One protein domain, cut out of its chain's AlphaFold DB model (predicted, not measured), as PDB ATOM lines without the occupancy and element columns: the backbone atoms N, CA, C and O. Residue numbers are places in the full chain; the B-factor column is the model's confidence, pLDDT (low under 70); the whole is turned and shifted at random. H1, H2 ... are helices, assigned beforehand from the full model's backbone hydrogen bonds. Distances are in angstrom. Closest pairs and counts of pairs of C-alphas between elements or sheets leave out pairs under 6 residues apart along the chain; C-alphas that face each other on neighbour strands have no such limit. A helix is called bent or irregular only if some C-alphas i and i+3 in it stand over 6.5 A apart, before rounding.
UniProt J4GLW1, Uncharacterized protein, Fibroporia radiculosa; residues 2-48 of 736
ATOM      1  N   SER A   2     118.028 104.069 126.550       72.25
ATOM      2  CA  SER A   2     119.403 103.913 126.040       72.25
ATOM      3  C   SER A   2     120.098 102.622 126.497       72.25
ATOM      4  O   SER A   2     119.820 102.092 127.573       72.25
ATOM      5  N   THR A   3     121.054 102.152 125.689       84.81
ATOM      6  CA  THR A   3     121.939 101.003 125.976       84.81
ATOM      7  C   THR A   3     122.639 101.121 127.331       84.81
ATOM      8  O   THR A   3     122.699 100.153 128.082       84.81
ATOM      9  N   LEU A   4     123.061 102.332 127.701       86.62
ATOM     10  CA  LEU A   4     123.683 102.641 128.993       86.62
ATOM     11  C   LEU A   4     122.855 102.168 130.201       86.62
ATOM     12  O   LEU A   4     123.426 101.773 131.213       86.62
ATOM     13  N   VAL A   5     121.517 102.166 130.112       89.50
ATOM     14  CA  VAL A   5     120.644 101.698 131.206       89.50
ATOM     15  C   VAL A   5     120.707 100.174 131.347       89.50
ATOM     16  O   VAL A   5     120.726  99.668 132.472       89.50
ATOM     17  N   SER A   6     120.803  99.425 130.241       89.88
ATOM     18  CA  SER A   6     120.931  97.961 130.290       89.88
ATOM     19  C   SER A   6     122.327  97.529 130.751       89.88
ATOM     20  O   SER A   6     122.453  96.556 131.493       89.88
ATOM     21  N   GLU A   7     123.365  98.295 130.413       90.69
ATOM     22  CA  GLU A   7     124.732  98.077 130.897       90.69
ATOM     23  C   GLU A   7     124.883  98.420 132.384       90.69
ATOM     24  O   GLU A   7     125.382  97.591 133.143       90.69
ATOM     25  N   LEU A   8     124.353  99.556 132.856       93.19
ATOM     26  CA  LEU A   8     124.293  99.876 134.293       93.19
ATOM     27  C   LEU A   8     123.524  98.819 135.095       93.19
ATOM     28  O   LEU A   8     123.922  98.476 136.208       93.19
ATOM     29  N   SER A   9     122.455  98.263 134.522       92.62
ATOM     30  CA  SER A   9     121.682  97.182 135.150       92.62
ATOM     31  C   SER A   9     122.478  95.875 135.243       92.62
ATOM     32  O   SER A   9     122.388  95.183 136.253       92.62
ATOM     33  N   ARG A  10     123.312  95.566 134.239       91.56
ATOM     34  CA  ARG A  10     124.230  94.411 134.248       91.56
ATOM     35  C   ARG A  10     125.436  94.599 135.172       91.56
ATOM     36  O   ARG A  10     125.910  93.623 135.744       91.56
ATOM     37  N   LEU A  11     125.931  95.826 135.323       90.25
ATOM     38  CA  LEU A  11     127.091  96.133 136.165       90.25
ATOM     39  C   LEU A  11     126.729  96.295 137.647       90.25
ATOM     40  O   LEU A  11     127.570  96.020 138.497       90.25
ATOM     41  N   ARG A  12     125.490  96.684 137.985       92.31
ATOM     42  CA  ARG A  12     125.035  96.858 139.379       92.31
ATOM     43  C   ARG A  12     125.343  95.664 140.301       92.31
ATOM     44  O   ARG A  12     125.917  95.918 141.354       92.31
ATOM     45  N   PRO A  13     125.045  94.399 139.945       89.12
ATOM     46  CA  PRO A  13     125.404  93.249 140.781       89.12
ATOM     47  C   PRO A  13     126.916  93.121 141.008       89.12
ATOM     48  O   PRO A  13     127.353  92.894 142.131       89.12
ATOM     49  N   LEU A  14     127.726  93.343 139.967       84.12
ATOM     50  CA  LEU A  14     129.192  93.264 140.043       84.12
ATOM     51  C   LEU A  14     129.809  94.406 140.870       84.12
ATOM     52  O   LEU A  14     130.854  94.216 141.481       84.12
ATOM     53  N   LEU A  15     129.153  95.570 140.915       85.94
ATOM     54  CA  LEU A  15     129.522  96.709 141.764       85.94
ATOM     55  C   LEU A  15     129.031  96.567 143.219       85.94
ATOM     56  O   LEU A  15     129.515  97.286 144.090       85.94
ATOM     57  N   LEU A  16     128.077  95.666 143.478       86.69
ATOM     58  CA  LEU A  16     127.578  95.326 144.816       86.69
ATOM     59  C   LEU A  16     128.322  94.138 145.449       86.69
ATOM     60  O   LEU A  16     128.312  94.005 146.673       86.69
ATOM     61  N   LEU A  17     128.996  93.296 144.655       87.25
ATOM     62  CA  LEU A  17     129.929  92.300 145.184       87.25
ATOM     63  C   LEU A  17     131.082  93.002 145.912       87.25
ATOM     64  O   LEU A  17     131.787  93.838 145.345       87.25
ATOM     65  N   GLN A  18     131.298  92.637 147.176       78.88
ATOM     66  CA  GLN A  18     132.374  93.216 147.973       78.88
ATOM     67  C   GLN A  18     133.752  92.904 147.349       78.88
ATOM     68  O   GLN A  18     133.981  91.783 146.885       78.88
ATOM     69  N   PRO A  19     134.721  93.842 147.385       74.06
ATOM     70  CA  PRO A  19     136.046  93.651 146.785       74.06
ATOM     71  C   PRO A  19     136.914  92.592 147.492       74.06
ATOM     72  O   PRO A  19     137.997  92.268 147.008       74.06
ATOM     73  N   SER A  20     136.452  92.048 148.621       67.31
ATOM     74  CA  SER A  20     136.949  90.821 149.255       67.31
ATOM     75  C   SER A  20     136.636  89.578 148.412       67.31
ATOM     76  O   SER A  20     137.533  88.796 148.120       67.31
ATOM     77  N   ILE A  21     135.387  89.440 147.957       71.44
ATOM     78  CA  ILE A  21     134.879  88.301 147.173       71.44
ATOM     79  C   ILE A  21     135.586  88.234 145.809       71.44
ATOM     80  O   ILE A  21     136.000  87.171 145.361       71.44
ATOM     81  N   LEU A  22     135.818  89.394 145.186       68.12
ATOM     82  CA  LEU A  22     136.544  89.531 143.915       68.12
ATOM     83  C   LEU A  22     138.056  89.229 143.999       68.12
ATOM     84  O   LEU A  22     138.735  89.274 142.973       68.12
ATOM     85  N   ARG A  23     138.604  88.944 145.191       75.44
ATOM     86  CA  ARG A  23     139.999  88.502 145.368       75.44
ATOM     87  C   ARG A  23     140.161  86.987 145.460       75.44
ATOM     88  O   ARG A  23     141.300  86.533 145.409       75.44
ATOM     89  N   ASP A  24     139.077  86.224 145.585       79.44
ATOM     90  CA  ASP A  24     139.152  84.767 145.640       79.44
ATOM     91  C   ASP A  24     139.254  84.169 144.215       79.44
ATOM     92  O   ASP A  24     138.305  84.274 143.426       79.44
ATOM     93  N   PRO A  25     140.385  83.533 143.846       75.75
ATOM     94  CA  PRO A  25     140.547  82.918 142.534       75.75
ATOM     95  C   PRO A  25     139.684  81.660 142.337       75.75
ATOM     96  O   PRO A  25     139.526  81.235 141.193       75.75
ATOM     97  N   ALA A  26     139.128  81.058 143.395       76.44
ATOM     98  CA  ALA A  26     138.194  79.939 143.285       76.44
ATOM     99  C   ALA A  26     136.799  80.417 142.852       76.44
ATOM    100  O   ALA A  26     136.193  79.830 141.954       76.44
ATOM    101  N   LEU A  27     136.314  81.538 143.398       73.00
ATOM    102  CA  LEU A  27     135.010  82.100 143.019       73.00
ATOM    103  C   LEU A  27     134.991  82.598 141.566       73.00
ATOM    104  O   LEU A  27     133.986  82.438 140.877       73.00
ATOM    105  N   LEU A  28     136.119  83.102 141.056       69.50
ATOM    106  CA  LEU A  28     136.284  83.455 139.638       69.50
ATOM    107  C   LEU A  28     136.286  82.243 138.683       69.50
ATOM    108  O   LEU A  28     136.135  82.428 137.476       69.50
ATOM    109  N   GLN A  29     136.430  81.017 139.198       76.50
ATOM    110  CA  GLN A  29     136.308  79.772 138.426       76.50
ATOM    111  C   GLN A  29     134.899  79.158 138.496       76.50
ATOM    112  O   GLN A  29     134.612  78.207 137.770       76.50
ATOM    113  N   HIS A  30     133.999  79.694 139.330       73.81
ATOM    114  CA  HIS A  30     132.647  79.161 139.472       73.81
ATOM    115  C   HIS A  30     131.845  79.328 138.160       73.81
ATOM    116  O   HIS A  30     131.787  80.440 137.619       73.81
ATOM    117  N   PRO A  31     131.184  78.272 137.638       72.00
ATOM    118  CA  PRO A  31     130.632  78.257 136.277       72.00
ATOM    119  C   PRO A  31     129.618  79.374 135.991       72.00
ATOM    120  O   PRO A  31     129.564  79.860 134.862       72.00
ATOM    121  N   ALA A  32     128.896  79.859 137.009       72.06
ATOM    122  CA  ALA A  32     127.974  80.992 136.888       72.06
ATOM    123  C   ALA A  32     128.631  82.279 136.334       72.06
ATOM    124  O   ALA A  32     127.974  83.047 135.632       72.06
ATOM    125  N   PHE A  33     129.924  82.506 136.597       69.88
ATOM    126  CA  PHE A  33     130.669  83.653 136.057       69.88
ATOM    127  C   PHE A  33     131.325  83.362 134.698       69.88
ATOM    128  O   PHE A  33     131.673  84.296 133.975       69.88
ATOM    129  N   GLY A  34     131.425  82.092 134.289       64.25
ATOM    130  CA  GLY A  34     132.012  81.684 133.006       64.25
ATOM    131  C   GLY A  34     131.294  82.269 131.781       64.25
ATOM    132  O   GLY A  34     131.906  82.446 130.729       64.25
ATOM    133  N   HIS A  35     130.019  82.644 131.925       57.06
ATOM    134  CA  HIS A  35     129.224  83.300 130.881       57.06
ATOM    135  C   HIS A  35     129.554  84.790 130.671       57.06
ATOM    136  O   HIS A  35     129.142  85.361 129.661       57.06
ATOM    137  N   LEU A  36     130.292  85.426 131.592       59.78
ATOM    138  CA  LEU A  36     130.760  86.812 131.447       59.78
ATOM    139  C   LEU A  36     132.039  86.915 130.596       59.78
ATOM    140  O   LEU A  36     132.353  87.991 130.088       59.78
ATOM    141  N   GLY A  37     132.757  85.803 130.392       51.88
ATOM    142  CA  GLY A  37     133.827  85.703 129.399       51.88
ATOM    143  C   GLY A  37     133.273  85.655 127.968       51.88
ATOM    144  O   GLY A  37     132.220  85.068 127.718       51.88
ATOM    145  N   SER A  38     133.982  86.252 127.000       51.22
ATOM    146  CA  SER A  38     133.528  86.461 125.612       51.22
ATOM    147  C   SER A  38     133.429  85.175 124.763       51.22
ATOM    148  O   SER A  38     134.137  84.991 123.774       51.22
ATOM    149  N   SER A  39     132.474  84.292 125.081       48.28
ATOM    150  CA  SER A  39     132.193  83.031 124.360       48.28
ATOM    151  C   SER A  39     132.136  83.184 122.824       48.28
ATOM    152  O   SER A  39     132.671  82.353 122.084       48.28
ATOM    153  N   LYS A  40     131.585  84.307 122.331       50.47
ATOM    154  CA  LYS A  40     131.486  84.633 120.894       50.47
ATOM    155  C   LYS A  40     132.837  84.700 120.163       50.47
ATOM    156  O   LYS A  40     132.875  84.487 118.955       50.47
ATOM    157  N   GLU A  41     133.937  84.961 120.863       49.34
ATOM    158  CA  GLU A  41     135.259  85.165 120.259       49.34
ATOM    159  C   GLU A  41     135.963  83.838 119.927       49.34
ATOM    160  O   GLU A  41     136.517  83.670 118.837       49.34
ATOM    161  N   ARG A  42     135.841  82.823 120.799       46.38
ATOM    162  CA  ARG A  42     136.378  81.471 120.540       46.38
ATOM    163  C   ARG A  42     135.669  80.753 119.383       46.38
ATOM    164  O   ARG A  42     136.299  79.943 118.701       46.38
ATOM    165  N   ALA A  43     134.397  81.064 119.127       48.91
ATOM    166  CA  ALA A  43     133.627  80.472 118.030       48.91
ATOM    167  C   ALA A  43     134.181  80.844 116.638       48.91
ATOM    168  O   ALA A  43     134.220  80.000 115.739       48.91
ATOM    169  N   TYR A  44     134.662  82.080 116.461       48.31
ATOM    170  CA  TYR A  44     135.145  82.574 115.165       48.31
ATOM    171  C   TYR A  44     136.487  81.957 114.738       48.31
ATOM    172  O   TYR A  44     136.747  81.793 113.546       48.31
ATOM    173  N   ILE A  45     137.331  81.578 115.703       53.69
ATOM    174  CA  ILE A  45     138.677  81.044 115.445       53.69
ATOM    175  C   ILE A  45     138.614  79.596 114.930       53.69
ATOM    176  O   ILE A  45     139.293  79.263 113.958       53.69
ATOM    177  N   LYS A  46     137.768  78.734 115.518       49.62
ATOM    178  CA  LYS A  46     137.649  77.330 115.072       49.62
ATOM    179  C   LYS A  46     137.086  77.204 113.650       49.62
ATOM    180  O   LYS A  46     137.574  76.381 112.879       49.62
ATOM    181  N   ARG A  47     136.121  78.050 113.264       52.88
ATOM    182  CA  ARG A  47     135.410  77.946 111.970       52.88
ATOM    183  C   ARG A  47     136.243  78.352 110.740       52.88
ATOM    184  O   ARG A  47     135.749  78.240 109.624       52.88
ATOM    185  N   ARG A  48     137.490  78.814 110.923       53.72
ATOM    186  CA  ARG A  48     138.400  79.217 109.830       53.72
ATOM    187  C   ARG A  48     139.489  78.200 109.465       53.72
ATOM    188  O   ARG A  48     140.144  78.409 108.450       53.72
TER     189      ARG A  48
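AT A GLANCE: This is residues 2 to 48 of the 736 residues of an uncharacterized protein of Fibroporia radiculosa (UniProt J4GLW1). The domain is an open, flat hook: the longest helix, H1, makes one arm, the unnamed stretch of residues 17 to 30 makes the turn, and the short H2 followed by H3 makes the other arm. No helix touches another. The 47 printed residues, of which 26 are in named helices, hold H1, H2 and H3 in that order and no named strand; the class is all helix. The whole is only just loose, close to extended, with a radius of gyration of the C-alphas of 14.2 A and spans of 41 by 35 by 13 A.

IN THESE COORDINATES: H1 is residues 3 to 16, 20.5 A from first to last C-alpha, beginning at C-alpha 3 (121.939, 101.003, 125.976) and ending at C-alpha 16 (127.578, 95.326, 144.816). It is irregular, but only just: C-alphas 10 and 13 are 6.7 A apart. H2 is residues 31 to 34, 4.9 A long. H3 is residues 39 to 46, 12.2 A long, ending at C-alpha 46 (137.649, 77.330, 115.072).

HOW THE PARTS SIT: H1 is apart from H2 and from H3, and H2 is apart from H3. Residues 2 to 13, of which 3 to 13 belong to H1, stand free, and so do residues 15 to 21 and 23 to 48, the last stretch including H2 and H3. Of the O i to N i+4 pairs, 8 of 10 in H1 and 0 of 4 in H3 are within hydrogen-bond range, with 2 of 5 O i to N i+3 pairs in H3; H2 is too short for an O i to N i+4 pair.

THE WHOLE: The C-alphas farthest apart, those of Ser 20 and Arg 48, are 41.1 A apart. The printed part has no cut. The link from H1 to H2 is long, with 14 residues, and that from H2 to H3 is tight, with 4. The mean pLDDT of the printed part is 71.6; residues 20, 22, 28 and 33 to 48 are under 70.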